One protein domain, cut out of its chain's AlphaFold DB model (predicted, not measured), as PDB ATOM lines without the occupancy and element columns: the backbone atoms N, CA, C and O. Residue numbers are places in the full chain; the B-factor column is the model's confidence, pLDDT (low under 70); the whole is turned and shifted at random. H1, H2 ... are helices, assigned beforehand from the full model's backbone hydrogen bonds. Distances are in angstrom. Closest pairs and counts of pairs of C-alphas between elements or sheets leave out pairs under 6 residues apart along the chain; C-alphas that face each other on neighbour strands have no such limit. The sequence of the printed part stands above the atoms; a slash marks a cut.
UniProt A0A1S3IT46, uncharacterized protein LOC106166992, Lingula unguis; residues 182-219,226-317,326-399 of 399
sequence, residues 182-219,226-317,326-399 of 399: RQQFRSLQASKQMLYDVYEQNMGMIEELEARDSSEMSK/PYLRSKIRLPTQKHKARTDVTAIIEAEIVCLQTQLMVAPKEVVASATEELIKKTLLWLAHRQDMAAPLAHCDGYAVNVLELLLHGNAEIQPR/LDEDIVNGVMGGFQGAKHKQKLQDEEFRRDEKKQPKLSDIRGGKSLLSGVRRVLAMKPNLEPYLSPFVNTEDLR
ATOM      1  N   ARG A 182      29.068  28.430  12.737       79.88
ATOM      2  CA  ARG A 182      28.453  27.309  13.466       79.88
ATOM      3  C   ARG A 182      27.009  27.095  13.036       79.88
ATOM      4  O   ARG A 182      26.602  25.956  12.836       79.88
ATOM      5  N   GLN A 183      26.236  28.163  12.878       79.00
ATOM      6  CA  GLN A 183      24.854  28.073  12.428       79.00
ATOM      7  C   GLN A 183      24.750  27.498  11.011       79.00
ATOM      8  O   GLN A 183      23.933  26.604  10.789       79.00
ATOM      9  N   GLN A 184      25.610  27.935  10.087       81.94
ATOM     10  CA  GLN A 184      25.695  27.370   8.740       81.94
ATOM     11  C   GLN A 184      26.027  25.878   8.780       81.94
ATOM     12  O   GLN A 184      25.307  25.080   8.186       81.94
ATOM     13  N   PHE A 185      27.048  25.474   9.543       83.06
ATOM     14  CA  PHE A 185      27.386  24.060   9.708       83.06
ATOM     15  C   PHE A 185      26.192  23.242  10.223       83.06
ATOM     16  O   PHE A 185      25.932  22.144   9.728       83.06
ATOM     17  N   ARG A 186      25.424  23.787  11.175       79.12
ATOM     18  CA  ARG A 186      24.227  23.118  11.697       79.12
ATOM     19  C   ARG A 186      23.127  22.954  10.660       79.12
ATOM     20  O   ARG A 186      22.600  21.853  10.539       79.12
ATOM     21  N   SER A 187      22.835  24.002   9.895       81.06
ATOM     22  CA  SER A 187      21.841  23.952   8.816       81.06
ATOM     23  C   SER A 187      22.247  22.967   7.706       81.06
ATOM     24  O   SER A 187      21.425  22.179   7.245       81.06
ATOM     25  N   LEU A 188      23.539  22.893   7.353       86.19
ATOM     26  CA  LEU A 188      24.036  21.904   6.385       86.19
ATOM     27  C   LEU A 188      23.841  20.462   6.882       86.19
ATOM     28  O   LEU A 188      23.341  19.608   6.151       86.19
ATOM     29  N   GLN A 189      24.188  20.181   8.140       84.31
ATOM     30  CA  GLN A 189      23.996  18.855   8.740       84.31
ATOM     31  C   GLN A 189      22.509  18.481   8.862       84.31
ATOM     32  O   GLN A 189      22.132  17.336   8.621       84.31
ATOM     33  N   ALA A 190      21.658  19.452   9.191       80.75
ATOM     34  CA  ALA A 190      20.208  19.310   9.242       80.75
ATOM     35  C   ALA A 190      19.626  18.911   7.877       80.75
ATOM     36  O   ALA A 190      18.958  17.885   7.751       80.75
ATOM     37  N   SER A 191      19.988  19.666   6.835       84.25
ATOM     38  CA  SER A 191      19.586  19.386   5.457       84.25
ATOM     39  C   SER A 191      20.065  18.011   4.987       84.25
ATOM     40  O   SER A 191      19.356  17.339   4.236       84.25
ATOM     41  N   LYS A 192      21.252  17.573   5.424       88.69
ATOM     42  CA  LYS A 192      21.764  16.232   5.132       88.69
ATOM     43  C   LYS A 192      20.940  15.144   5.824       88.69
ATOM     44  O   LYS A 192      20.602  14.150   5.188       88.69
ATOM     45  N   GLN A 193      20.547  15.352   7.081       85.00
ATOM     46  CA  GLN A 193      19.659  14.426   7.784       85.00
ATOM     47  C   GLN A 193      18.298  14.296   7.092       85.00
ATOM     48  O   GLN A 193      17.779  13.192   6.985       85.00
ATOM     49  N   MET A 194      17.738  15.387   6.565       82.44
ATOM     50  CA  MET A 194      16.470  15.318   5.832       82.44
ATOM     51  C   MET A 194      16.554  14.460   4.570       82.44
ATOM     52  O   MET A 194      15.639  13.684   4.302       82.44
ATOM     53  N   LEU A 195      17.648  14.573   3.808       87.81
ATOM     54  CA  LEU A 195      17.888  13.687   2.664       87.81
ATOM     55  C   LEU A 195      17.932  12.223   3.104       87.81
ATOM     56  O   LEU A 195      17.345  11.367   2.448       87.81
ATOM     57  N   TYR A 196      18.590  11.946   4.231       88.00
ATOM     58  CA  TYR A 196      18.664  10.604   4.805       88.00
ATOM     59  C   TYR A 196      17.293  10.090   5.234       88.00
ATOM     60  O   TYR A 196      16.975   8.938   4.960       88.00
ATOM     61  N   ASP A 197      16.463  10.935   5.839       82.38
ATOM     62  CA  ASP A 197      15.136  10.540   6.300       82.38
ATOM     63  C   ASP A 197      14.211  10.168   5.134       82.38
ATOM     64  O   ASP A 197      13.564   9.121   5.167       82.38
ATOM     65  N   VAL A 198      14.187  10.990   4.076       84.31
ATOM     66  CA  VAL A 198      13.379  10.720   2.873       84.31
ATOM     67  C   VAL A 198      13.891   9.475   2.145       84.31
ATOM     68  O   VAL A 198      13.099   8.621   1.749       84.31
ATOM     69  N   TYR A 199      15.211   9.323   2.019       89.81
ATOM     70  CA  TYR A 199      15.820   8.125   1.443       89.81
ATOM     71  C   TYR A 199      15.456   6.851   2.226       89.81
ATOM     72  O   TYR A 199      15.045   5.850   1.638       89.81
ATOM     73  N   GLU A 200      15.569   6.879   3.555       85.88
ATOM     74  CA  GLU A 200      15.245   5.741   4.418       85.88
ATOM     75  C   GLU A 200      13.757   5.377   4.360       85.88
ATOM     76  O   GLU A 200      13.404   4.194   4.362       85.88
ATOM     77  N   GLN A 201      12.884   6.382   4.270       82.50
ATOM     78  CA  GLN A 201      11.454   6.177   4.077       82.50
ATOM     79  C   GLN A 201      11.160   5.508   2.733       82.50
ATOM     80  O   GLN A 201      10.446   4.507   2.694       82.50
ATOM     81  N   ASN A 202      11.771   5.998   1.655       86.31
ATOM     82  CA  ASN A 202      11.618   5.447   0.315       86.31
ATOM     83  C   ASN A 202      12.074   3.980   0.248       86.31
ATOM     84  O   ASN A 202      11.294   3.084  -0.075       86.31
ATOM     85  N   MET A 203      13.304   3.705   0.683       88.75
ATOM     86  CA  MET A 203      13.849   2.348   0.678       88.75
ATOM     87  C   MET A 203      13.082   1.399   1.613       88.75
ATOM     88  O   MET A 203      12.916   0.224   1.299       88.75
ATOM     89  N   GLY A 204      12.555   1.884   2.743       82.94
ATOM     90  CA  GLY A 204      11.709   1.061   3.612       82.94
ATOM     91  C   GLY A 204      10.336   0.734   3.005       82.94
ATOM     92  O   GLY A 204       9.787  -0.335   3.269       82.94
ATOM     93  N   MET A 205       9.796   1.603   2.147       82.44
ATOM     94  CA  MET A 205       8.590   1.304   1.368       82.44
ATOM     95  C   MET A 205       8.860   0.287   0.247       82.44
ATOM     96  O   MET A 205       8.010  -0.564  -0.015       82.44
ATOM     97  N   ILE A 206      10.050   0.315  -0.359       88.12
ATOM     98  CA  ILE A 206      10.502  -0.699  -1.327       88.12
ATOM     99  C   ILE A 206      10.622  -2.082  -0.661       88.12
ATOM    100  O   ILE A 206      10.192  -3.082  -1.233       88.12
ATOM    101  N   GLU A 207      11.125  -2.148   0.572       85.81
ATOM    102  CA  GLU A 207      11.184  -3.388   1.367       85.81
ATOM    103  C   GLU A 207       9.788  -3.914   1.744       85.81
ATOM    104  O   GLU A 207       9.545  -5.120   1.744       85.81
ATOM    105  N   GLU A 208       8.834  -3.026   2.038       82.44
ATOM    106  CA  GLU A 208       7.432  -3.411   2.262       82.44
ATOM    107  C   GLU A 208       6.805  -4.001   0.985       82.44
ATOM    108  O   GLU A 208       6.023  -4.950   1.075       82.44
ATOM    109  N   LEU A 209       7.161  -3.488  -0.198       84.00
ATOM    110  CA  LEU A 209       6.754  -4.074  -1.479       84.00
ATOM    111  C   LEU A 209       7.399  -5.452  -1.698       84.00
ATOM    112  O   LEU A 209       6.697  -6.399  -2.046       84.00
ATOM    113  N   GLU A 210       8.699  -5.594  -1.426       84.88
ATOM    114  CA  GLU A 210       9.409  -6.877  -1.493       84.88
ATOM    115  C   GLU A 210       8.773  -7.929  -0.576       84.88
ATOM    116  O   GLU A 210       8.580  -9.072  -0.992       84.88
ATOM    117  N   ALA A 211       8.415  -7.561   0.656       79.06
ATOM    118  CA  ALA A 211       7.780  -8.471   1.605       79.06
ATOM    119  C   ALA A 211       6.411  -8.970   1.111       79.06
ATOM    120  O   ALA A 211       6.028 -10.102   1.408       79.06
ATOM    121  N   ARG A 212       5.682  -8.156   0.338       75.06
ATOM    122  CA  ARG A 212       4.401  -8.543  -0.276       75.06
ATOM    123  C   ARG A 212       4.588  -9.443  -1.473       75.06
ATOM    124  O   ARG A 212       3.951 -10.486  -1.510       75.06
ATOM    125  N   ASP A 213       5.490  -9.082  -2.383       70.56
ATOM    126  CA  ASP A 213       5.857  -9.937  -3.515       70.56
ATOM    127  C   ASP A 213       6.340 -11.300  -2.993       70.56
ATOM    128  O   ASP A 213       5.928 -12.352  -3.471       70.56
ATOM    129  N   SER A 214       7.129 -11.294  -1.917       66.44
ATOM    130  CA  SER A 214       7.593 -12.507  -1.248       66.44
ATOM    131  C   SER A 214       6.464 -13.260  -0.551       66.44
ATOM    132  O   SER A 214       6.486 -14.479  -0.574       66.44
ATOM    133  N   SER A 215       5.470 -12.595   0.050       57.81
ATOM    134  CA  SER A 215       4.310 -13.247   0.682       57.81
ATOM    135  C   SER A 215       3.314 -13.814  -0.335       57.81
ATOM    136  O   SER A 215       2.699 -14.840  -0.057       57.81
ATOM    137  N   GLU A 216       3.149 -13.179  -1.495       51.44
ATOM    138  CA  GLU A 216       2.363 -13.703  -2.619       51.44
ATOM    139  C   GLU A 216       3.058 -14.925  -3.242       51.44
ATOM    140  O   GLU A 216       2.399 -15.897  -3.615       51.44
ATOM    141  N   MET A 217       4.396 -14.928  -3.256       41.16
ATOM    142  CA  MET A 217       5.225 -16.062  -3.680       41.16
ATOM    143  C   MET A 217       5.401 -17.126  -2.574       41.16
ATOM    144  O   MET A 217       5.631 -18.306  -2.854       41.16
ATOM    145  N   SER A 218       5.238 -16.751  -1.303       40.00
ATOM    146  CA  SER A 218       5.399 -17.608  -0.126       40.00
ATOM    147  C   SER A 218       4.077 -18.268   0.267       40.00
ATOM    148  O   SER A 218       3.472 -18.011   1.304       40.00
ATOM    149  N   LYS A 219       3.677 -19.234  -0.560       45.38
ATOM    150  CA  LYS A 219       3.199 -20.522  -0.033       45.38
ATOM    151  C   LYS A 219       4.353 -21.519   0.175       45.38
ATOM    152  O   LYS A 219       4.083 -22.672   0.497       45.38
ATOM    153  N   PRO A 226      15.889 -11.050   7.865       39.34
ATOM    154  CA  PRO A 226      16.300 -10.270   9.009       39.34
ATOM    155  C   PRO A 226      17.479  -9.403   8.555       39.34
ATOM    156  O   PRO A 226      18.477  -9.935   8.090       39.34
ATOM    157  N   TYR A 227      17.369  -8.088   8.752       41.28
ATOM    158  CA  TYR A 227      18.368  -7.037   8.476       41.28
ATOM    159  C   TYR A 227      18.312  -6.352   7.104       41.28
ATOM    160  O   TYR A 227      19.032  -6.695   6.181       41.28
ATOM    161  N   LEU A 228      17.528  -5.271   7.062       46.81
ATOM    162  CA  LEU A 228      17.874  -3.937   6.524       46.81
ATOM    163  C   LEU A 228      16.852  -2.884   7.007       46.81
ATOM    164  O   LEU A 228      16.680  -1.828   6.411       46.81
ATOM    165  N   ARG A 229      16.153  -3.159   8.121       47.56
ATOM    166  CA  ARG A 229      15.020  -2.340   8.555       47.56
ATOM    167  C   ARG A 229      15.488  -0.921   8.855       47.56
ATOM    168  O   ARG A 229      16.352  -0.725   9.713       47.56
ATOM    169  N   SER A 230      14.873   0.038   8.169       48.97
ATOM    170  CA  SER A 230      15.069   1.464   8.412       48.97
ATOM    171  C   SER A 230      15.003   1.754   9.919       48.97
ATOM    172  O   SER A 230      14.130   1.230  10.623       48.97
ATOM    173  N   LYS A 231      15.903   2.604  10.434       50.91
ATOM    174  CA  LYS A 231      15.804   3.099  11.823       50.91
ATOM    175  C   LYS A 231      14.533   3.928  12.042       50.91
ATOM    176  O   LYS A 231      14.137   4.165  13.184       50.91
ATOM    177  N   ILE A 232      13.892   4.351  10.954       49.72
ATOM    178  CA  ILE A 232      12.617   5.051  10.951       49.72
ATOM    179  C   ILE A 232      11.502   4.025  11.167       49.72
ATOM    180  O   ILE A 232      11.391   2.999  10.493       49.72
ATOM    181  N   ARG A 233      10.639   4.293  12.148       48.06
ATOM    182  CA  ARG A 233       9.403   3.525  12.306       48.06
ATOM    183  C   ARG A 233       8.449   3.925  11.188       48.06
ATOM    184  O   ARG A 233       7.721   4.902  11.324       48.06
ATOM    185  N   LEU A 234       8.458   3.168  10.099       56.47
ATOM    186  CA  LEU A 234       7.459   3.322   9.053       56.47
ATOM    187  C   LEU A 234       6.137   2.692   9.516       56.47
ATOM    188  O   LEU A 234       6.146   1.560  10.019       56.47
ATOM    189  N   PRO A 235       4.996   3.395   9.392       53.81
ATOM    190  CA  PRO A 235       3.694   2.800   9.646       53.81
ATOM    191  C   PRO A 235       3.509   1.601   8.717       53.81
ATOM    192  O   PRO A 235       3.686   1.727   7.505       53.81
ATOM    193  N   THR A 236       3.149   0.439   9.263       57.12
ATOM    194  CA  THR A 236       2.937  -0.752   8.438       57.12
ATOM    195  C   THR A 236       1.775  -0.515   7.488       57.12
ATOM    196  O   THR A 236       0.642  -0.315   7.931       57.12
ATOM    197  N   GLN A 237       2.036  -0.602   6.189       64.62
ATOM    198  CA  GLN A 237       1.016  -0.401   5.164       64.62
ATOM    199  C   GLN A 237       0.225  -1.676   4.858       64.62
ATOM    200  O   GLN A 237      -0.514  -1.688   3.883       64.62
ATOM    201  N   LYS A 238       0.362  -2.753   5.650       66.44
ATOM    202  CA  LYS A 238      -0.177  -4.111   5.395       66.44
ATOM    203  C   LYS A 238      -1.638  -4.190   4.925       66.44
ATOM    204  O   LYS A 238      -2.013  -5.165   4.294       66.44
ATOM    205  N   HIS A 239      -2.454  -3.195   5.259       70.69
ATOM    206  CA  HIS A 239      -3.873  -3.106   4.907       70.69
ATOM    207  C   HIS A 239      -4.144  -2.409   3.559       70.69
ATOM    208  O   HIS A 239      -5.267  -2.454   3.073       70.69
ATOM    209  N   LYS A 240      -3.148  -1.742   2.970       69.19
ATOM    210  CA  LYS A 240      -3.263  -1.025   1.694       69.19
ATOM    211  C   LYS A 240      -3.073  -1.949   0.502       69.19
ATOM    212  O   LYS A 240      -2.293  -2.901   0.588       69.19
ATOM    213  N   ALA A 241      -3.715  -1.633  -0.620       74.12
ATOM    214  CA  ALA A 241      -3.519  -2.375  -1.858       74.12
ATOM    215  C   ALA A 241      -2.080  -2.210  -2.376       74.12
ATOM    216  O   ALA A 241      -1.392  -1.234  -2.069       74.12
ATOM    217  N   ARG A 242      -1.616  -3.164  -3.194       76.38
ATOM    218  CA  ARG A 242      -0.311  -3.093  -3.876       76.38
ATOM    219  C   ARG A 242      -0.151  -1.778  -4.644       76.38
ATOM    220  O   ARG A 242       0.875  -1.123  -4.503       76.38
ATOM    221  N   THR A 243      -1.194  -1.380  -5.372       75.44
ATOM    222  CA  THR A 243      -1.265  -0.129  -6.144       75.44
ATOM    223  C   THR A 243      -1.060   1.119  -5.290       75.44
ATOM    224  O   THR A 243      -0.468   2.092  -5.750       75.44
ATOM    225  N   ASP A 244      -1.515   1.093  -4.037       72.31
ATOM    226  CA  ASP A 244      -1.364   2.222  -3.121       72.31
ATOM    227  C   ASP A 244       0.067   2.292  -2.586       72.31
ATOM    228  O   ASP A 244       0.622   3.375  -2.434       72.31
ATOM    229  N   VAL A 245       0.691   1.140  -2.318       76.06
ATOM    230  CA  VAL A 245       2.093   1.079  -1.882       76.06
ATOM    231  C   VAL A 245       3.036   1.543  -2.981       76.06
ATOM    232  O   VAL A 245       3.924   2.343  -2.703       76.06
ATOM    233  N   THR A 246       2.821   1.112  -4.223       81.69
ATOM    234  CA  THR A 246       3.607   1.595  -5.364       81.69
ATOM    235  C   THR A 246       3.413   3.095  -5.583       81.69
ATOM    236  O   THR A 246       4.392   3.807  -5.776       81.69
ATOM    237  N   ALA A 247       2.187   3.612  -5.436       74.31
ATOM    238  CA  ALA A 247       1.928   5.051  -5.506       74.31
ATOM    239  C   ALA A 247       2.639   5.841  -4.390       74.31
ATOM    240  O   ALA A 247       3.130   6.941  -4.638       74.31
ATOM    241  N   ILE A 248       2.723   5.284  -3.176       77.50
ATOM    242  CA  ILE A 248       3.494   5.880  -2.078       77.50
ATOM    243  C   ILE A 248       4.987   5.895  -2.423       77.50
ATOM    244  O   ILE A 248       5.612   6.938  -2.278       77.50
ATOM    245  N   ILE A 249       5.556   4.788  -2.917       82.94
ATOM    246  CA  ILE A 249       6.974   4.732  -3.323       82.94
ATOM    247  C   ILE A 249       7.276   5.813  -4.367       82.94
ATOM    248  O   ILE A 249       8.237   6.560  -4.220       82.94
ATOM    249  N   GLU A 250       6.438   5.943  -5.394       82.19
ATOM    250  CA  GLU A 250       6.594   6.968  -6.431       82.19
ATOM    251  C   GLU A 250       6.555   8.386  -5.852       82.19
ATOM    252  O   GLU A 250       7.411   9.206  -6.182       82.19
ATOM    253  N   ALA A 251       5.609   8.670  -4.951       76.88
ATOM    254  CA  ALA A 251       5.536   9.959  -4.273       76.88
ATOM    255  C   ALA A 251       6.807  10.240  -3.451       76.88
ATOM    256  O   ALA A 251       7.336  11.349  -3.498       76.88
ATOM    257  N   GLU A 252       7.351   9.236  -2.756       81.88
ATOM    258  CA  GLU A 252       8.605   9.362  -2.006       81.88
ATOM    259  C   GLU A 252       9.834   9.545  -2.915       81.88
ATOM    260  O   GLU A 252      10.774  10.244  -2.537       81.88
ATOM    261  N   ILE A 253       9.849   8.970  -4.126       85.69
ATOM    262  CA  ILE A 253      10.901   9.242  -5.124       85.69
ATOM    263  C   ILE A 253      10.844  10.714  -5.548       85.69
ATOM    264  O   ILE A 253      11.881  11.375  -5.594       85.69
ATOM    265  N   VAL A 254       9.647  11.264  -5.775       81.00
ATOM    266  CA  VAL A 254       9.484  12.690  -6.106       81.00
ATOM    267  C   VAL A 254       9.866  13.594  -4.926       81.00
ATOM    268  O   VAL A 254      10.497  14.638  -5.123       81.00
ATOM    269  N   CYS A 255       9.558  13.192  -3.689       80.19
ATOM    270  CA  CYS A 255      10.037  13.879  -2.486       80.19
ATOM    271  C   CYS A 255      11.569  13.882  -2.412       80.19
ATOM    272  O   CYS A 255      12.162  14.927  -2.141       80.19
ATOM    273  N   LEU A 256      12.218  12.745  -2.686       86.69
ATOM    274  CA  LEU A 256      13.678  12.643  -2.699       86.69
ATOM    275  C   LEU A 256      14.282  13.534  -3.789       86.69
ATOM    276  O   LEU A 256      15.224  14.274  -3.516       86.69
ATOM    277  N   GLN A 257      13.700  13.527  -4.990       86.62
ATOM    278  CA  GLN A 257      14.128  14.381  -6.097       86.62
ATOM    279  C   GLN A 257      14.024  15.856  -5.722       86.62
ATOM    280  O   GLN A 257      14.975  16.617  -5.890       86.62
ATOM    281  N   THR A 258      12.895  16.246  -5.137       80.44
ATOM    282  CA  THR A 258      12.682  17.608  -4.652       80.44
ATOM    283  C   THR A 258      13.718  17.989  -3.602       80.44
ATOM    284  O   THR A 258      14.301  19.069  -3.680       80.44
ATOM    285  N   GLN A 259      13.975  17.112  -2.629       82.88
ATOM    286  CA  GLN A 259      14.934  17.389  -1.566       82.88
ATOM    287  C   GLN A 259      16.353  17.556  -2.125       82.88
ATOM    288  O   GLN A 259      17.076  18.441  -1.674       82.88
ATOM    289  N   LEU A 260      16.737  16.769  -3.136       87.38
ATOM    290  CA  LEU A 260      18.011  16.920  -3.847       87.38
ATOM    291  C   LEU A 260      18.095  18.246  -4.619       87.38
ATOM    292  O   LEU A 260      19.171  18.830  -4.689       87.38
ATOM    293  N   MET A 261      16.980  18.748  -5.159       83.38
ATOM    294  CA  MET A 261      16.938  20.040  -5.857       83.38
ATOM    295  C   MET A 261      17.050  21.247  -4.917       83.38
ATOM    296  O   MET A 261      17.630  22.262  -5.301       83.38
ATOM    297  N   VAL A 262      16.463  21.174  -3.716       81.50
ATOM    298  CA  VAL A 262      16.431  22.306  -2.765       81.50
ATOM    299  C   VAL A 262      17.580  22.290  -1.756       81.50
ATOM    300  O   VAL A 262      17.872  23.324  -1.154       81.50
ATOM    301  N   ALA A 263      18.223  21.138  -1.543       85.06
ATOM    302  CA  ALA A 263      19.346  21.022  -0.625       85.06
ATOM    303  C   ALA A 263      20.574  21.811  -1.130       85.06
ATOM    304  O   ALA A 263      20.809  21.900  -2.338       85.06
ATOM    305  N   PRO A 264      21.408  22.351  -0.219       86.81
ATOM    306  CA  PRO A 264      22.682  22.964  -0.585       86.81
ATOM    307  C   PRO A 264      23.562  22.003  -1.395       86.81
ATOM    308  O   PRO A 264      23.609  20.803  -1.111       86.81
ATOM    309  N   LYS A 265      24.292  22.516  -2.391       88.56
ATOM    310  CA  LYS A 265      25.089  21.685  -3.315       88.56
ATOM    311  C   LYS A 265      26.134  20.842  -2.585       88.56
ATOM    312  O   LYS A 265      26.385  19.705  -2.968       88.56
ATOM    313  N   GLU A 266      26.709  21.380  -1.516       88.44
ATOM    314  CA  GLU A 266      27.686  20.707  -0.661       88.44
ATOM    315  C   GLU A 266      27.052  19.527   0.083       88.44
ATOM    316  O   GLU A 266      27.664  18.469   0.239       88.44
ATOM    317  N   VAL A 267      25.797  19.691   0.514       89.62
ATOM    318  CA  VAL A 267      25.020  18.631   1.158       89.62
ATOM    319  C   VAL A 267      24.747  17.516   0.159       89.62
ATOM    320  O   VAL A 267      25.054  16.368   0.475       89.62
ATOM    321  N   VAL A 268      24.263  17.857  -1.041       90.69
ATOM    322  CA  VAL A 268      24.020  16.896  -2.127       90.69
ATOM    323  C   VAL A 268      25.305  16.136  -2.450       90.69
ATOM    324  O   VAL A 268      25.346  14.922  -2.286       90.69
ATOM    325  N   ALA A 269      26.395  16.836  -2.779       88.81
ATOM    326  CA  ALA A 269      27.677  16.211  -3.106       88.81
ATOM    327  C   ALA A 269      28.174  15.261  -2.000       88.81
ATOM    328  O   ALA A 269      28.641  14.163  -2.290       88.81
ATOM    329  N   SER A 270      28.026  15.647  -0.727       88.56
ATOM    330  CA  SER A 270      28.465  14.821   0.404       88.56
ATOM    331  C   SER A 270      27.540  13.642   0.742       88.56
ATOM    332  O   SER A 270      27.944  12.767   1.509       88.56
ATOM    333  N   ALA A 271      26.284  13.659   0.287       90.94
ATOM    334  CA  ALA A 271      25.275  12.654   0.615       90.94
ATOM    335  C   ALA A 271      25.110  11.633  -0.515       90.94
ATOM    336  O   ALA A 271      25.017  10.437  -0.250       90.94
ATOM    337  N   THR A 272      25.114  12.088  -1.769       91.62
ATOM    338  CA  THR A 272      24.770  11.277  -2.939       91.62
ATOM    339  C   THR A 272      25.643  10.033  -3.076       91.62
ATOM    340  O   THR A 272      25.111   8.943  -3.253       91.62
ATOM    341  N   GLU A 273      26.964  10.149  -2.919       90.19
ATOM    342  CA  GLU A 273      27.863   8.988  -3.000       90.19
ATOM    343  C   GLU A 273      27.547   7.937  -1.920       90.19
ATOM    344  O   GLU A 273      27.572   6.733  -2.184       90.19
ATOM    345  N   GLU A 274      27.209   8.378  -0.704       91.00
ATOM    346  CA  GLU A 274      26.836   7.471   0.382       91.00
ATOM    347  C   GLU A 274      25.511   6.762   0.073       91.00
ATOM    348  O   GLU A 274      25.421   5.542   0.215       91.00
ATOM    349  N   LEU A 275      24.509   7.505  -0.407       93.56
ATOM    350  CA  LEU A 275      23.196   6.965  -0.769       93.56
ATOM    351  C   LEU A 275      23.274   5.994  -1.956       93.56
ATOM    352  O   LEU A 275      22.630   4.943  -1.922       93.56
ATOM    353  N   ILE A 276      24.113   6.281  -2.959       93.94
ATOM    354  CA  ILE A 276      24.394   5.362  -4.075       93.94
ATOM    355  C   ILE A 276      24.938   4.044  -3.526       93.94
ATOM    356  O   ILE A 276      24.384   2.983  -3.807       93.94
ATOM    357  N   LYS A 277      25.972   4.106  -2.676       91.19
ATOM    358  CA  LYS A 277      26.568   2.910  -2.059       91.19
ATOM    359  C   LYS A 277      25.547   2.121  -1.243       91.19
ATOM    360  O   LYS A 277      25.560   0.896  -1.295       91.19
ATOM    361  N   LYS A 278      24.654   2.786  -0.501       90.75
ATOM    362  CA  LYS A 278      23.607   2.093   0.273       90.75
ATOM    363  C   LYS A 278      22.558   1.434  -0.627       90.75
ATOM    364  O   LYS A 278      22.123   0.329  -0.311       90.75
ATOM    365  N   THR A 279      22.182   2.076  -1.731       93.69
ATOM    366  CA  THR A 279      21.210   1.529  -2.696       93.69
ATOM    367  C   THR A 279      21.792   0.311  -3.409       93.69
ATOM    368  O   THR A 279      21.166  -0.746  -3.467       93.69
ATOM    369  N   LEU A 280      23.036   0.429  -3.875       93.25
ATOM    370  CA  LEU A 280      23.790  -0.659  -4.487       93.25
ATOM    371  C   LEU A 280      23.972  -1.836  -3.527       93.25
ATOM    372  O   LEU A 280      23.719  -2.973  -3.904       93.25
ATOM    373  N   LEU A 281      24.296  -1.572  -2.261       90.75
ATOM    374  CA  LEU A 281      24.415  -2.610  -1.238       90.75
ATOM    375  C   LEU A 281      23.098  -3.365  -0.989       90.75
ATOM    376  O   LEU A 281      23.118  -4.574  -0.762       90.75
ATOM    377  N   TRP A 282      21.955  -2.676  -1.040       90.62
ATOM    378  CA  TRP A 282      20.641  -3.317  -0.939       90.62
ATOM    379  C   TRP A 282      20.382  -4.254  -2.134       90.62
ATOM    380  O   TRP A 282      19.966  -5.400  -1.954       90.62
ATOM    381  N   LEU A 283      20.714  -3.812  -3.351       92.00
ATOM    382  CA  LEU A 283      20.625  -4.637  -4.562       92.00
ATOM    383  C   LEU A 283      21.612  -5.813  -4.541       92.00
ATOM    384  O   LEU A 283      21.267  -6.919  -4.959       92.00
ATOM    385  N   ALA A 284      22.816  -5.591  -4.018       89.75
ATOM    386  CA  ALA A 284      23.847  -6.603  -3.846       89.75
ATOM    387  C   ALA A 284      23.385  -7.714  -2.905       89.75
ATOM    388  O   ALA A 284      23.538  -8.886  -3.218       89.75
ATOM    389  N   HIS A 285      22.720  -7.358  -1.806       85.25
ATOM    390  CA  HIS A 285      22.133  -8.341  -0.901       85.25
ATOM    391  C   HIS A 285      21.095  -9.229  -1.608       85.25
ATOM    392  O   HIS A 285      21.095 -10.447  -1.449       85.25
ATOM    393  N   ARG A 286      20.231  -8.651  -2.453       87.69
ATOM    394  CA  ARG A 286      19.295  -9.448  -3.267       87.69
ATOM    395  C   ARG A 286      20.015 -10.335  -4.285       87.69
ATOM    396  O   ARG A 286      19.538 -11.431  -4.573       87.69
ATOM    397  N   GLN A 287      21.154  -9.883  -4.809       86.94
ATOM    398  CA  GLN A 287      22.020 -10.679  -5.681       86.94
ATOM    399  C   GLN A 287      22.673 -11.849  -4.925       86.94
ATOM    400  O   GLN A 287      22.608 -12.971  -5.417       86.94
ATOM    401  N   ASP A 288      23.205 -11.620  -3.719       83.88
ATOM    402  CA  ASP A 288      23.766 -12.658  -2.836       83.88
ATOM    403  C   ASP A 288      22.725 -13.737  -2.505       83.88
ATOM    404  O   ASP A 288      23.026 -14.929  -2.482       83.88
ATOM    405  N   MET A 289      21.475 -13.321  -2.294       83.19
ATOM    406  CA  MET A 289      20.349 -14.214  -2.011       83.19
ATOM    407  C   MET A 289      19.786 -14.913  -3.258       83.19
ATOM    408  O   MET A 289      18.792 -15.631  -3.150       83.19
ATOM    409  N   ALA A 290      20.371 -14.685  -4.440       83.88
ATOM    410  CA  ALA A 290      19.867 -15.165  -5.728       83.88
ATOM    411  C   ALA A 290      18.367 -14.864  -5.942       83.88
ATOM    412  O   ALA A 290      17.639 -15.642  -6.563       83.88
ATOM    413  N   ALA A 291      17.888 -13.731  -5.416       83.50
ATOM    414  CA  ALA A 291      16.486 -13.360  -5.516       83.50
ATOM    415  C   ALA A 291      16.115 -13.080  -6.985       83.50
ATOM    416  O   ALA A 291      16.870 -12.388  -7.685       83.50
ATOM    417  N   PRO A 292      14.950 -13.547  -7.471       86.44
ATOM    418  CA  PRO A 292      14.489 -13.217  -8.815       86.44
ATOM    419  C   PRO A 292      14.320 -11.701  -8.973       86.44
ATOM    420  O   PRO A 292      14.067 -10.993  -7.994       86.44
ATOM    421  N   LEU A 293      14.495 -11.193 -10.196       86.88
ATOM    422  CA  LEU A 293      14.203  -9.791 -10.511       86.88
ATOM    423  C   LEU A 293      12.714  -9.516 -10.257       86.88
ATOM    424  O   LEU A 293      11.856 -10.279 -10.700       86.88
ATOM    425  N   ALA A 294      12.421  -8.447  -9.524       86.00
ATOM    426  CA  ALA A 294      11.085  -8.091  -9.066       86.00
ATOM    427  C   ALA A 294      10.820  -6.583  -9.209       86.00
ATOM    428  O   ALA A 294      11.714  -5.792  -9.507       86.00
ATOM    429  N   HIS A 295       9.577  -6.167  -8.952       85.12
ATOM    430  CA  HIS A 295       9.166  -4.763  -9.062       85.12
ATOM    431  C   HIS A 295       9.925  -3.853  -8.086       85.12
ATOM    432  O   HIS A 295      10.247  -2.715  -8.425       85.12
ATOM    433  N   CYS A 296      10.260  -4.357  -6.895       88.31
ATOM    434  CA  CYS A 296      11.069  -3.626  -5.922       88.31
ATOM    435  C   CYS A 296      12.475  -3.289  -6.449       88.31
ATOM    436  O   CYS A 296      12.986  -2.212  -6.146       88.31
ATOM    437  N   ASP A 297      13.066  -4.142  -7.296       91.00
ATOM    438  CA  ASP A 297      14.356  -3.860  -7.932       91.00
ATOM    439  C   ASP A 297      14.247  -2.659  -8.880       91.00
ATOM    440  O   ASP A 297      15.114  -1.790  -8.872       91.00
ATOM    441  N   GLY A 298      13.142  -2.549  -9.626       90.56
ATOM    442  CA  GLY A 298      12.882  -1.411 -10.509       90.56
ATOM    443  C   GLY A 298      12.795  -0.086  -9.751       90.56
ATOM    444  O   GLY A 298      13.411   0.898 -10.153       90.56
ATOM    445  N   TYR A 299      12.101  -0.065  -8.610       91.25
ATOM    446  CA  TYR A 299      12.032   1.133  -7.770       91.25
ATOM    447  C   TYR A 299      13.376   1.483  -7.119       91.25
ATOM    448  O   TYR A 299      13.731   2.659  -7.070       91.25
ATOM    449  N   ALA A 300      14.159   0.491  -6.685       93.06
ATOM    450  CA  ALA A 300      15.511   0.731  -6.178       93.06
ATOM    451  C   ALA A 300      16.441   1.285  -7.274       93.06
ATOM    452  O   ALA A 300      17.222   2.200  -7.018       93.06
ATOM    453  N   VAL A 301      16.320   0.795  -8.513       93.62
ATOM    454  CA  VAL A 301      17.047   1.341  -9.668       93.62
ATOM    455  C   VAL A 301      16.603   2.774  -9.980       93.62
ATOM    456  O   VAL A 301      17.455   3.602 -10.278       93.62
ATOM    457  N   ASN A 302      15.321   3.121  -9.833       92.31
ATOM    458  CA  ASN A 302      14.873   4.511  -9.984       92.31
ATOM    459  C   ASN A 302      15.481   5.432  -8.912       92.31
ATOM    460  O   ASN A 302      15.901   6.542  -9.225       92.31
ATOM    461  N   VAL A 303      15.588   4.978  -7.657       93.81
ATOM    462  CA  VAL A 303      16.311   5.728  -6.611       93.81
ATOM    463  C   VAL A 303      17.780   5.913  -7.001       93.81
ATOM    464  O   VAL A 303      18.317   7.011  -6.878       93.81
ATOM    465  N   LEU A 304      18.426   4.867  -7.517       94.31
ATOM    466  CA  LEU A 304      19.817   4.927  -7.961       94.31
ATOM    467  C   LEU A 304      20.020   5.908  -9.127       94.31
ATOM    468  O   LEU A 304      20.934   6.726  -9.075       94.31
ATOM    469  N   GLU A 305      19.163   5.874 -10.146       92.06
ATOM    470  CA  GLU A 305      19.198   6.829 -11.261       92.06
ATOM    471  C   GLU A 305      19.018   8.267 -10.798       92.06
ATOM    472  O   GLU A 305      19.770   9.148 -11.215       92.06
ATOM    473  N   LEU A 306      18.066   8.492  -9.888       92.25
ATOM    474  CA  LEU A 306      17.836   9.807  -9.312       92.25
ATOM    475  C   LEU A 306      19.106  10.338  -8.642       92.25
ATOM    476  O   LEU A 306      19.445  11.509  -8.801       92.25
ATOM    477  N   LEU A 307      19.819   9.482  -7.914       93.38
ATOM    478  CA  LEU A 307      21.066   9.849  -7.252       93.38
ATOM    479  C   LEU A 307      22.210  10.076  -8.254       93.38
ATOM    480  O   LEU A 307      23.018  10.976  -8.048       93.38
ATOM    481  N   LEU A 308      22.279   9.312  -9.347       91.19
ATOM    482  CA  LEU A 308      23.326   9.455 -10.367       91.19
ATOM    483  C   LEU A 308      23.132  10.686 -11.266       91.19
ATOM    484  O   LEU A 308      24.113  11.311 -11.670       91.19
ATOM    485  N   HIS A 309      21.886  11.031 -11.595       85.25
ATOM    486  CA  HIS A 309      21.572  12.010 -12.643       85.25
ATOM    487  C   HIS A 309      20.777  13.224 -12.156       85.25
ATOM    488  O   HIS A 309      20.588  14.175 -12.912       85.25
ATOM    489  N   GLY A 310      20.278  13.209 -10.918       77.88
ATOM    490  CA  GLY A 310      19.341  14.218 -10.414       77.88
ATOM    491  C   GLY A 310      17.924  14.084 -10.984       77.88
ATOM    492  O   GLY A 310      17.052  14.897 -10.674       77.88
ATOM    493  N   ASN A 311      17.672  13.059 -11.802       72.31
ATOM    494  CA  ASN A 311      16.360  12.723 -12.333       72.31
ATOM    495  C   ASN A 311      16.225  11.203 -12.472       72.31
ATOM    496  O   ASN A 311      17.204  10.527 -12.778       72.31
ATOM    497  N   ALA A 312      15.017  10.687 -12.278       69.31
ATOM    498  CA  ALA A 312      14.689   9.293 -12.531       69.31
ATOM    499  C   ALA A 312      13.436   9.210 -13.389       69.31
ATOM    500  O   ALA A 312      12.441   9.890 -13.132       69.31
ATOM    501  N   GLU A 313      13.474   8.344 -14.396       67.12
ATOM    502  CA  GLU A 313      12.291   8.037 -15.183       67.12
ATOM    503  C   GLU A 313      11.427   7.050 -14.392       67.12
ATOM    504  O   GLU A 313      11.631   5.834 -14.417       67.12
ATOM    505  N   ILE A 314      10.468   7.587 -13.637       64.69
ATOM    506  CA  ILE A 314       9.461   6.771 -12.963       64.69
ATOM    507  C   ILE A 314       8.541   6.215 -14.050       64.69
ATOM    508  O   ILE A 314       7.787   6.967 -14.671       64.69
ATOM    509  N   GLN A 315       8.620   4.905 -14.304       54.66
ATOM    510  CA  GLN A 315       7.771   4.279 -15.315       54.66
ATOM    511  C   GLN A 315       6.282   4.545 -15.025       54.66
ATOM    512  O   GLN A 315       5.863   4.487 -13.866       54.66
ATOM    513  N   PRO A 316       5.466   4.815 -16.061       49.22
ATOM    514  CA  PRO A 316       4.032   5.001 -15.893       49.22
ATOM    515  C   PRO A 316       3.391   3.756 -15.274       49.22
ATOM    516  O   PRO A 316       3.663   2.637 -15.707       49.22
ATOM    517  N   ARG A 317       2.508   3.953 -14.288       56.72
ATOM    518  CA  ARG A 317       1.788   2.863 -13.610       56.72
ATOM    519  C   ARG A 317       1.100   1.933 -14.605       56.72
ATOM    520  O   ARG A 317       0.474   2.400 -15.562       56.72
ATOM    521  N   LEU A 326      -6.644  10.352 -12.406       44.94
ATOM    522  CA  LEU A 326      -5.593  10.824 -11.508       44.94
ATOM    523  C   LEU A 326      -6.321  11.512 -10.357       44.94
ATOM    524  O   LEU A 326      -6.930  12.560 -10.556       44.94
ATOM    525  N   ASP A 327      -6.359  10.843  -9.211       50.69
ATOM    526  CA  ASP A 327      -6.996  11.368  -8.014       50.69
ATOM    527  C   ASP A 327      -6.327  12.701  -7.657       50.69
ATOM    528  O   ASP A 327      -5.091  12.783  -7.645       50.69
ATOM    529  N   GLU A 328      -7.117  13.745  -7.394       48.34
ATOM    530  CA  GLU A 328      -6.591  15.037  -6.934       48.34
ATOM    531  C   GLU A 328      -5.699  14.829  -5.707       48.34
ATOM    532  O   GLU A 328      -4.683  15.503  -5.572       48.34
ATOM    533  N   ASP A 329      -5.990  13.820  -4.886       46.34
ATOM    534  CA  ASP A 329      -5.201  13.418  -3.722       46.34
ATOM    535  C   ASP A 329      -3.769  12.966  -4.058       46.34
ATOM    536  O   ASP A 329      -2.851  13.184  -3.268       46.34
ATOM    537  N   ILE A 330      -3.529  12.383  -5.238       49.31
ATOM    538  CA  ILE A 330      -2.185  11.964  -5.673       49.31
ATOM    539  C   ILE A 330      -1.373  13.184  -6.122       49.31
ATOM    540  O   ILE A 330      -0.204  13.321  -5.757       49.31
ATOM    541  N   VAL A 331      -1.990  14.099  -6.875       49.69
ATOM    542  CA  VAL A 331      -1.354  15.353  -7.319       49.69
ATOM    543  C   VAL A 331      -1.114  16.289  -6.128       49.69
ATOM    544  O   VAL A 331      -0.022  16.838  -5.976       49.69
ATOM    545  N   ASN A 332      -2.092  16.397  -5.228       48.53
ATOM    546  CA  ASN A 332      -1.973  17.095  -3.951       48.53
ATOM    547  C   ASN A 332      -0.950  16.420  -3.032       48.53
ATOM    548  O   ASN A 332      -0.267  17.111  -2.284       48.53
ATOM    549  N   GLY A 333      -0.776  15.099  -3.118       52.47
ATOM    550  CA  GLY A 333       0.277  14.365  -2.418       52.47
ATOM    551  C   GLY A 333       1.680  14.754  -2.888       52.47
ATOM    552  O   GLY A 333       2.553  15.006  -2.063       52.47
ATOM    553  N   VAL A 334       1.887  14.893  -4.201       51.00
ATOM    554  CA  VAL A 334       3.173  15.320  -4.784       51.00
ATOM    555  C   VAL A 334       3.467  16.799  -4.493       51.00
ATOM    556  O   VAL A 334       4.557  17.139  -4.032       51.00
ATOM    557  N   MET A 335       2.482  17.684  -4.678       54.75
ATOM    558  CA  MET A 335       2.607  19.106  -4.325       54.75
ATOM    559  C   MET A 335       2.756  19.318  -2.811       54.75
ATOM    560  O   MET A 335       3.521  20.179  -2.365       54.75
ATOM    561  N   GLY A 336       2.080  18.493  -2.011       56.97
ATOM    562  CA  GLY A 336       2.220  18.417  -0.561       56.97
ATOM    563  C   GLY A 336       3.590  17.893  -0.134       56.97
ATOM    564  O   GLY A 336       4.134  18.379   0.853       56.97
ATOM    565  N   GLY A 337       4.199  16.989  -0.903       56.00
ATOM    566  CA  GLY A 337       5.586  16.555  -0.733       56.00
ATOM    567  C   GLY A 337       6.572  17.707  -0.917       56.00
ATOM    568  O   GLY A 337       7.422  17.931  -0.054       56.00
ATOM    569  N   PHE A 338       6.400  18.516  -1.970       55.62
ATOM    570  CA  PHE A 338       7.236  19.696  -2.225       55.62
ATOM    571  C   PHE A 338       7.113  20.756  -1.122       55.62
ATOM    572  O   PHE A 338       8.112  21.228  -0.569       55.62
ATOM    573  N   GLN A 339       5.880  21.119  -0.761       60.47
ATOM    574  CA  GLN A 339       5.635  22.084   0.311       60.47
ATOM    575  C   GLN A 339       6.057  21.532   1.675       60.47
ATOM    576  O   GLN A 339       6.627  22.266   2.478       60.47
ATOM    577  N   GLY A 340       5.844  20.240   1.920       61.16
ATOM    578  CA  GLY A 340       6.215  19.542   3.144       61.16
ATOM    579  C   GLY A 340       7.725  19.444   3.334       61.16
ATOM    580  O   GLY A 340       8.207  19.706   4.432       61.16
ATOM    581  N   ALA A 341       8.485  19.145   2.279       59.00
ATOM    582  CA  ALA A 341       9.946  19.131   2.297       59.00
ATOM    583  C   ALA A 341      10.510  20.527   2.603       59.00
ATOM    584  O   ALA A 341      11.251  20.710   3.571       59.00
ATOM    585  N   LYS A 342      10.054  21.549   1.867       62.84
ATOM    586  CA  LYS A 342      10.443  22.947   2.109       62.84
ATOM    587  C   LYS A 342      10.049  23.421   3.513       62.84
ATOM    588  O   LYS A 342      10.806  24.138   4.166       62.84
ATOM    589  N   HIS A 343       8.874  23.020   3.996       69.25
ATOM    590  CA  HIS A 343       8.394  23.357   5.334       69.25
ATOM    591  C   HIS A 343       9.205  22.663   6.433       69.25
ATOM    592  O   HIS A 343       9.600  23.327   7.386       69.25
ATOM    593  N   LYS A 344       9.520  21.369   6.284       66.31
ATOM    594  CA  LYS A 344      10.371  20.619   7.221       66.31
ATOM    595  C   LYS A 344      11.765  21.231   7.325       66.31
ATOM    596  O   LYS A 344      12.236  21.425   8.441       66.31
ATOM    597  N   GLN A 345      12.370  21.623   6.201       66.94
ATOM    598  CA  GLN A 345      13.664  22.313   6.201       66.94
ATOM    599  C   GLN A 345      13.578  23.628   6.976       66.94
ATOM    600  O   GLN A 345      14.388  23.892   7.860       66.94
ATOM    601  N   LYS A 346      12.526  24.412   6.724       71.94
ATOM    602  CA  LYS A 346      12.306  25.691   7.403       71.94
ATOM    603  C   LYS A 346      12.071  25.528   8.910       71.94
ATOM    604  O   LYS A 346      12.593  26.324   9.685       71.94
ATOM    605  N   LEU A 347      11.304  24.517   9.329       74.94
ATOM    606  CA  LEU A 347      11.077  24.193  10.743       74.94
ATOM    607  C   LEU A 347      12.365  23.743  11.433       74.94
ATOM    608  O   LEU A 347      12.614  24.132  12.570       74.94
ATOM    609  N   GLN A 348      13.183  22.950  10.748       69.88
ATOM    610  CA  GLN A 348      14.436  22.453  11.295       69.88
ATOM    611  C   GLN A 348      15.468  23.581  11.438       69.88
ATOM    612  O   GLN A 348      16.089  23.709  12.492       69.88
ATOM    613  N   ASP A 349      15.595  24.451  10.433       70.31
ATOM    614  CA  ASP A 349      16.430  25.656  10.510       70.31
ATOM    615  C   ASP A 349      15.988  26.582  11.653       70.31
ATOM    616  O   ASP A 349      16.820  27.140  12.369       70.31
ATOM    617  N   GLU A 350      14.677  26.732  11.849       77.12
ATOM    618  CA  GLU A 350      14.103  27.517  12.942       77.12
ATOM    619  C   GLU A 350      14.380  26.885  14.315       77.12
ATOM    620  O   GLU A 350      14.685  27.585  15.278       77.12
ATOM    621  N   GLU A 351      14.342  25.558  14.418       73.62
ATOM    622  CA  GLU A 351      14.681  24.843  15.646       73.62
ATOM    623  C   GLU A 351      16.165  25.014  16.015       73.62
ATOM    624  O   GLU A 351      16.485  25.267  17.176       73.62
ATOM    625  N   PHE A 352      17.068  24.969  15.029       70.94
ATOM    626  CA  PHE A 352      18.493  25.254  15.236       70.94
ATOM    627  C   PHE A 352      18.794  26.734  15.507       70.94
ATOM    628  O   PHE A 352      19.814  27.032  16.132       70.94
ATOM    629  N   ARG A 353      17.936  27.663  15.057       71.12
ATOM    630  CA  ARG A 353      17.994  29.075  15.477       71.12
ATOM    631  C   ARG A 353      17.599  29.252  16.938       71.12
ATOM    632  O   ARG A 353      18.198  30.073  17.619       71.12
ATOM    633  N   ARG A 354      16.589  28.513  17.407       77.06
ATOM    634  CA  ARG A 354      16.046  28.651  18.768       77.06
ATOM    635  C   ARG A 354      16.900  27.972  19.832       77.06
ATOM    636  O   ARG A 354      17.019  28.510  20.927       77.06
ATOM    637  N   ASP A 355      17.479  26.809  19.534       75.06
ATOM    638  CA  ASP A 355      18.352  26.086  20.464       75.06
ATOM    639  C   ASP A 355      19.798  26.055  19.958       75.06
ATOM    640  O   ASP A 355      20.227  25.162  19.220       75.06
ATOM    641  N   GLU A 356      20.591  27.022  20.419       67.62
ATOM    642  CA  GLU A 356      22.010  27.131  20.082       67.62
ATOM    643  C   GLU A 356      22.870  25.976  20.611       67.62
ATOM    644  O   GLU A 356      24.014  25.816  20.173       67.62
ATOM    645  N   LYS A 357      22.365  25.172  21.554       74.06
ATOM    646  CA  LYS A 357      23.075  24.010  22.101       74.06
ATOM    647  C   LYS A 357      22.719  22.724  21.361       74.06
ATOM    648  O   LYS A 357      23.454  21.741  21.502       74.06
ATOM    649  N   LYS A 358      21.656  22.722  20.548       69.00
ATOM    650  CA  LYS A 358      21.264  21.566  19.742       69.00
ATOM    651  C   LYS A 358      22.361  21.248  18.730       69.00
ATOM    652  O   LYS A 358      22.638  22.007  17.799       69.00
ATOM    653  N   GLN A 359      23.007  20.103  18.929       63.84
ATOM    654  CA  GLN A 359      23.981  19.580  17.982       63.84
ATOM    655  C   GLN A 359      23.243  18.772  16.914       63.84
ATOM    656  O   GLN A 359      22.455  17.886  17.260       63.84
ATOM    657  N   PRO A 360      23.473  19.051  15.625       62.00
ATOM    658  CA  PRO A 360      22.938  18.227  14.564       62.00
ATOM    659  C   PRO A 360      23.624  16.865  14.660       62.00
ATOM    660  O   PRO A 360      24.848  16.753  14.583       62.00
ATOM    661  N   LYS A 361      22.839  15.818  14.887       66.12
ATOM    662  CA  LYS A 361      23.351  14.455  14.875       66.12
ATOM    663  C   LYS A 361      22.837  13.789  13.616       66.12
ATOM    664  O   LYS A 361      21.633  13.583  13.493       66.12
ATOM    665  N   LEU A 362      23.754  13.464  12.709       72.12
ATOM    666  CA  LEU A 362      23.430  12.572  11.610       72.12
ATOM    667  C   LEU A 362      23.134  11.193  12.193       72.12
ATOM    668  O   LEU A 362      23.950  10.614  12.914       72.12
ATOM    669  N   SER A 363      21.941  10.692  11.918       70.12
ATOM    670  CA  SER A 363      21.584   9.311  12.183       70.12
ATOM    671  C   SER A 363      22.303   8.438  11.165       70.12
ATOM    672  O   SER A 363      22.262   8.744   9.974       70.12
ATOM    673  N   ASP A 364      22.919   7.331  11.595       70.62
ATOM    674  CA  ASP A 364      23.445   6.397  10.594       70.62
ATOM    675  C   ASP A 364      22.283   5.858   9.761       70.62
ATOM    676  O   ASP A 364      21.306   5.348  10.325       70.62
ATOM    677  N   ILE A 365      22.429   5.945   8.447       74.00
ATOM    678  CA  ILE A 365      21.541   5.336   7.459       74.00
ATOM    679  C   ILE A 365      21.817   3.840   7.328       74.00
ATOM    680  O   ILE A 365      22.868   3.350   7.766       74.00
ATOM    681  N   ARG A 366      20.878   3.108   6.719       72.94
ATOM    682  CA  ARG A 366      20.942   1.650   6.565       72.94
ATOM    683  C   ARG A 366      22.304   1.188   6.063       72.94
ATOM    684  O   ARG A 366      22.974   1.861   5.279       72.94
ATOM    685  N   GLY A 367      22.735   0.035   6.550       66.12
ATOM    686  CA  GLY A 367      24.026  -0.556   6.228       66.12
ATOM    687  C   GLY A 367      23.935  -2.072   6.209       66.12
ATOM    688  O   GLY A 367      22.904  -2.650   6.536       66.12
ATOM    689  N   GLY A 368      25.031  -2.707   5.824       66.94
ATOM    690  CA  GLY A 368      25.113  -4.145   5.631       66.94
ATOM    691  C   GLY A 368      26.481  -4.519   5.078       66.94
ATOM    692  O   GLY A 368      27.353  -3.661   4.920       66.94
ATOM    693  N   LYS A 369      26.670  -5.804   4.801       70.06
ATOM    694  CA  LYS A 369      27.851  -6.314   4.110       70.06
ATOM    695  C   LYS A 369      27.366  -7.226   2.995       70.06
ATOM    696  O   LYS A 369      26.551  -8.102   3.258       70.06
ATOM    697  N   SER A 370      27.877  -7.002   1.796       74.75
ATOM    698  CA  SER A 370      27.739  -7.889   0.647       74.75
ATOM    699  C   SER A 370      29.124  -8.052   0.035       74.75
ATOM    700  O   SER A 370      29.956  -7.142   0.137       74.75
ATOM    701  N   LEU A 371      29.387  -9.226  -0.531       77.06
ATOM    702  CA  LEU A 371      30.601  -9.455  -1.313       77.06
ATOM    703  C   LEU A 371      30.472  -8.841  -2.709       77.06
ATOM    704  O   LEU A 371      31.479  -8.470  -3.300       77.06
ATOM    705  N   LEU A 372      29.245  -8.681  -3.203       83.44
ATOM    706  CA  LEU A 372      28.925  -8.133  -4.515       83.44
ATOM    707  C   LEU A 372      28.682  -6.622  -4.411       83.44
ATOM    708  O   LEU A 372      28.387  -6.096  -3.335       83.44
ATOM    709  N   SER A 373      28.804  -5.901  -5.527       86.88
ATOM    710  CA  SER A 373      28.445  -4.473  -5.555       86.88
ATOM    711  C   SER A 373      26.969  -4.239  -5.848       86.88
ATOM    712  O   SER A 373      26.468  -3.145  -5.619       86.88
ATOM    713  N   GLY A 374      26.267  -5.239  -6.392       89.44
ATOM    714  CA  GLY A 374      24.901  -5.089  -6.894       89.44
ATOM    715  C   GLY A 374      24.820  -4.452  -8.285       89.44
ATOM    716  O   GLY A 374      23.733  -4.405  -8.863       89.44
ATOM    717  N   VAL A 375      25.945  -4.015  -8.872       92.69
ATOM    718  CA  VAL A 375      25.980  -3.397 -10.210       92.69
ATOM    719  C   VAL A 375      25.465  -4.356 -11.281       92.69
ATOM    720  O   VAL A 375      24.668  -3.953 -12.122       92.69
ATOM    721  N   ARG A 376      25.824  -5.646 -11.226       90.94
ATOM    722  CA  ARG A 376      25.321  -6.648 -12.189       90.94
ATOM    723  C   ARG A 376      23.800  -6.727 -12.203       90.94
ATOM    724  O   ARG A 376      23.200  -6.817 -13.271       90.94
ATOM    725  N   ARG A 377      23.177  -6.660 -11.025       92.69
ATOM    726  CA  ARG A 377      21.719  -6.650 -10.896       92.69
ATOM    727  C   ARG A 377      21.101  -5.393 -11.509       92.69
ATOM    728  O   ARG A 377      20.082  -5.507 -12.182       92.69
ATOM    729  N   VAL A 378      21.735  -4.228 -11.345       93.38
ATOM    730  CA  VAL A 378      21.303  -2.983 -12.006       93.38
ATOM    731  C   VAL A 378      21.392  -3.118 -13.524       93.38
ATOM    732  O   VAL A 378      20.418  -2.842 -14.217       93.38
ATOM    733  N   LEU A 379      22.529  -3.587 -14.045       92.56
ATOM    734  CA  LEU A 379      22.761  -3.702 -15.489       92.56
ATOM    735  C   LEU A 379      21.845  -4.723 -16.164       92.56
ATOM    736  O   LEU A 379      21.495  -4.539 -17.324       92.56
ATOM    737  N   ALA A 380      21.395  -5.749 -15.441       91.56
ATOM    738  CA  ALA A 380      20.375  -6.669 -15.940       91.56
ATOM    739  C   ALA A 380      19.023  -5.978 -16.206       91.56
ATOM    740  O   ALA A 380      18.255  -6.450 -17.041       91.56
ATOM    741  N   MET A 381      18.727  -4.873 -15.511       89.75
ATOM    742  CA  MET A 381      17.492  -4.100 -15.687       89.75
ATOM    743  C   MET A 381      17.679  -2.884 -16.593       89.75
ATOM    744  O   MET A 381      16.817  -2.596 -17.421       89.75
ATOM    745  N   LYS A 382      18.786  -2.158 -16.420       91.00
ATOM    746  CA  LYS A 382      19.099  -0.918 -17.137       91.00
ATOM    747  C   LYS A 382      20.571  -0.900 -17.570       91.00
ATOM    748  O   LYS A 382      21.410  -0.298 -16.896       91.00
ATOM    749  N   PRO A 383      20.901  -1.550 -18.705       91.00
ATOM    750  CA  PRO A 383      22.272  -1.622 -19.219       91.00
ATOM    751  C   PRO A 383      22.893  -0.248 -19.512       91.00
ATOM    752  O   PRO A 383      24.097  -0.064 -19.388       91.00
ATOM    753  N   ASN A 384      22.071   0.747 -19.854       89.88
ATOM    754  CA  ASN A 384      22.498   2.116 -20.154       89.88
ATOM    755  C   ASN A 384      23.161   2.844 -18.969       89.88
ATOM    756  O   ASN A 384      23.763   3.898 -19.175       89.88
ATOM    757  N   LEU A 385      23.065   2.307 -17.748       91.00
ATOM    758  CA  LEU A 385      23.715   2.871 -16.563       91.00
ATOM    759  C   LEU A 385      25.181   2.438 -16.399       91.00
ATOM    760  O   LEU A 385      25.873   2.971 -15.534       91.00
ATOM    761  N   GLU A 386      25.685   1.525 -17.236       90.44
ATOM    762  CA  GLU A 386      27.061   1.006 -17.178       90.44
ATOM    763  C   GLU A 386      28.153   2.085 -17.047       90.44
ATOM    764  O   GLU A 386      28.981   1.960 -16.134       90.44
ATOM    765  N   PRO A 387      28.152   3.185 -17.832       90.69
ATOM    766  CA  PRO A 387      29.210   4.194 -17.736       90.69
ATOM    767  C   PRO A 387      29.310   4.826 -16.340       90.69
ATOM    768  O   PRO A 387      30.406   5.127 -15.866       90.69
ATOM    769  N   TYR A 388      28.172   4.981 -15.664       90.56
ATOM    770  CA  TYR A 388      28.056   5.653 -14.371       90.56
ATOM    771  C   TYR A 388      28.310   4.719 -13.187       90.56
ATOM    772  O   TYR A 388      28.630   5.178 -12.090       90.56
ATOM    773  N   LEU A 389      28.178   3.411 -13.406       91.69
ATOM    774  CA  LEU A 389      28.347   2.390 -12.376       91.69
ATOM    775  C   LEU A 389      29.753   1.798 -12.341       91.69
ATOM    776  O   LEU A 389      30.112   1.170 -11.345       91.69
ATOM    777  N   SER A 390      30.566   2.045 -13.370       86.50
ATOM    778  CA  SER A 390      31.959   1.590 -13.441       86.50
ATOM    779  C   SER A 390      32.799   1.869 -12.178       86.50
ATOM    780  O   SER A 390      33.540   0.966 -11.785       86.50
ATOM    781  N   PRO A 391      32.662   3.006 -11.453       89.19
ATOM    782  CA  PRO A 391      33.438   3.246 -10.231       89.19
ATOM    783  C   PRO A 391      33.007   2.387  -9.033       89.19
ATOM    784  O   PRO A 391      33.713   2.343  -8.027       89.19
ATOM    785  N   PHE A 392      31.838   1.745  -9.107       88.06
ATOM    786  CA  PHE A 392      31.247   0.965  -8.018       88.06
ATOM    787  C   PHE A 392      31.365  -0.548  -8.223       88.06
ATOM    788  O   PHE A 392      31.075  -1.301  -7.293       88.06
ATOM    789  N   VAL A 393      31.797  -0.995  -9.406       86.44
ATOM    790  CA  VAL A 393      32.070  -2.409  -9.686       86.44
ATOM    791  C   VAL A 393      33.206  -2.884  -8.786       86.44
ATOM    792  O   VAL A 393      34.249  -2.236  -8.694       86.44
ATOM    793  N   ASN A 394      33.019  -4.028  -8.133       81.44
ATOM    794  CA  ASN A 394      34.069  -4.650  -7.344       81.44
ATOM    795  C   ASN A 394      34.611  -5.911  -8.038       81.44
ATOM    796  O   ASN A 394      34.064  -6.408  -9.021       81.44
ATOM    797  N   THR A 395      35.728  -6.433  -7.535       74.06
ATOM    798  CA  THR A 395      36.396  -7.600  -8.128       74.06
ATOM    799  C   THR A 395      35.577  -8.885  -8.052       74.06
ATOM    800  O   THR A 395      35.802  -9.778  -8.863       74.06
ATOM    801  N   GLU A 396      34.661  -9.001  -7.089       76.88
ATOM    802  CA  GLU A 396      33.792 -10.174  -6.957       76.88
ATOM    803  C   GLU A 396      32.669 -10.164  -8.000       76.88
ATOM    804  O   GLU A 396      32.231 -11.228  -8.414       76.88
ATOM    805  N   ASP A 397      32.254  -8.998  -8.504       71.00
ATOM    806  CA  ASP A 397      31.292  -8.937  -9.610       71.00
ATOM    807  C   ASP A 397      31.864  -9.494 -10.922       71.00
ATOM    808  O   ASP A 397      31.108  -9.978 -11.762       71.00
ATOM    809  N   LEU A 398      33.186  -9.418 -11.102       67.31
ATOM    810  CA  LEU A 398      33.895  -9.866 -12.308       67.31
ATOM    811  C   LEU A 398      34.200 -11.373 -12.316       67.31
ATOM    812  O   LEU A 398      34.707 -11.880 -13.318       67.31
ATOM    813  N   ARG A 399      33.928 -12.067 -11.205       60.72
ATOM    814  CA  ARG A 399      33.988 -13.527 -11.095       60.72
ATOM    815  C   ARG A 399      32.641 -14.150 -11.462       60.72
ATOM    816  O   ARG A 399      32.687 -15.288 -11.976       60.72
TER     817      ARG A 399
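This is residues 182 to 219, 226 to 317 and 326 to 399 of the 399 residues of the protein "uncharacterized protein LOC106166992" of Lingula unguis (UniProt A0A1S3IT46). The long helix H1 runs the length of a five-helix bundle, with H2, H3 and H4 packed on one side of it and H5 slanting across H1 and H2. A small helical hairpin, H6 and H7, packs through H6 on residues 280 to 287 of H3. The printed part has 204 residues, with seven named helices, H1 to H7 along the chain, and no named strand: all helix. It is compact, with a radius of gyration of the C-alphas of 17.5 A and spans of 52 by 43 by 31 A.

Find C-alpha 182 at (28.453, 27.309, 13.466), where H1, residues 182 to 217, begins; it runs 52.1 A to C-alpha 217 at (5.225, -16.062, -3.680). Next come H2, residues 242 to 262, 30.4 A; H3, 265 to 288, 34.4 A; H4, 295 to 309, 21.2 A; H5, 328 to 354, 36.9 A; H6, 375 to 381; and H7, 383 to 392, ending at (31.247, 0.965, -8.018).

Start at the hub, H1: it touches H2 at C-alphas 202 and 252, 5.5 A, at 19 degrees, a shallow tilt, opposite ways. It touches H3 at 192 and 267, 5.7 A; H4 at 206 and 296, 5.5 A; and H5 at 187 and 349, 5.9 A. H3 and H4 form a helical hairpin. H6 touches H3, about perpendicular at 80 degrees, at 287 and 377, 6.6 A. Every O i to N i+4 pair is within hydrogen-bond range in H1, H2, H4 and H5; H3 has 18 of 20, H6 2 of 3, and H7 2 of 6, with 4 of 7 O i to N i+3 pairs.

C-alphas 182 and 219 are farthest apart, 55.7 A. The cuts leave gaps of 18.9 A between C-alphas 219 and 226, and 11.1 A between 317 and 326. The link H5 to H6 is long. Confidence is low, under 70, in 56 residues, among them 326 to 345.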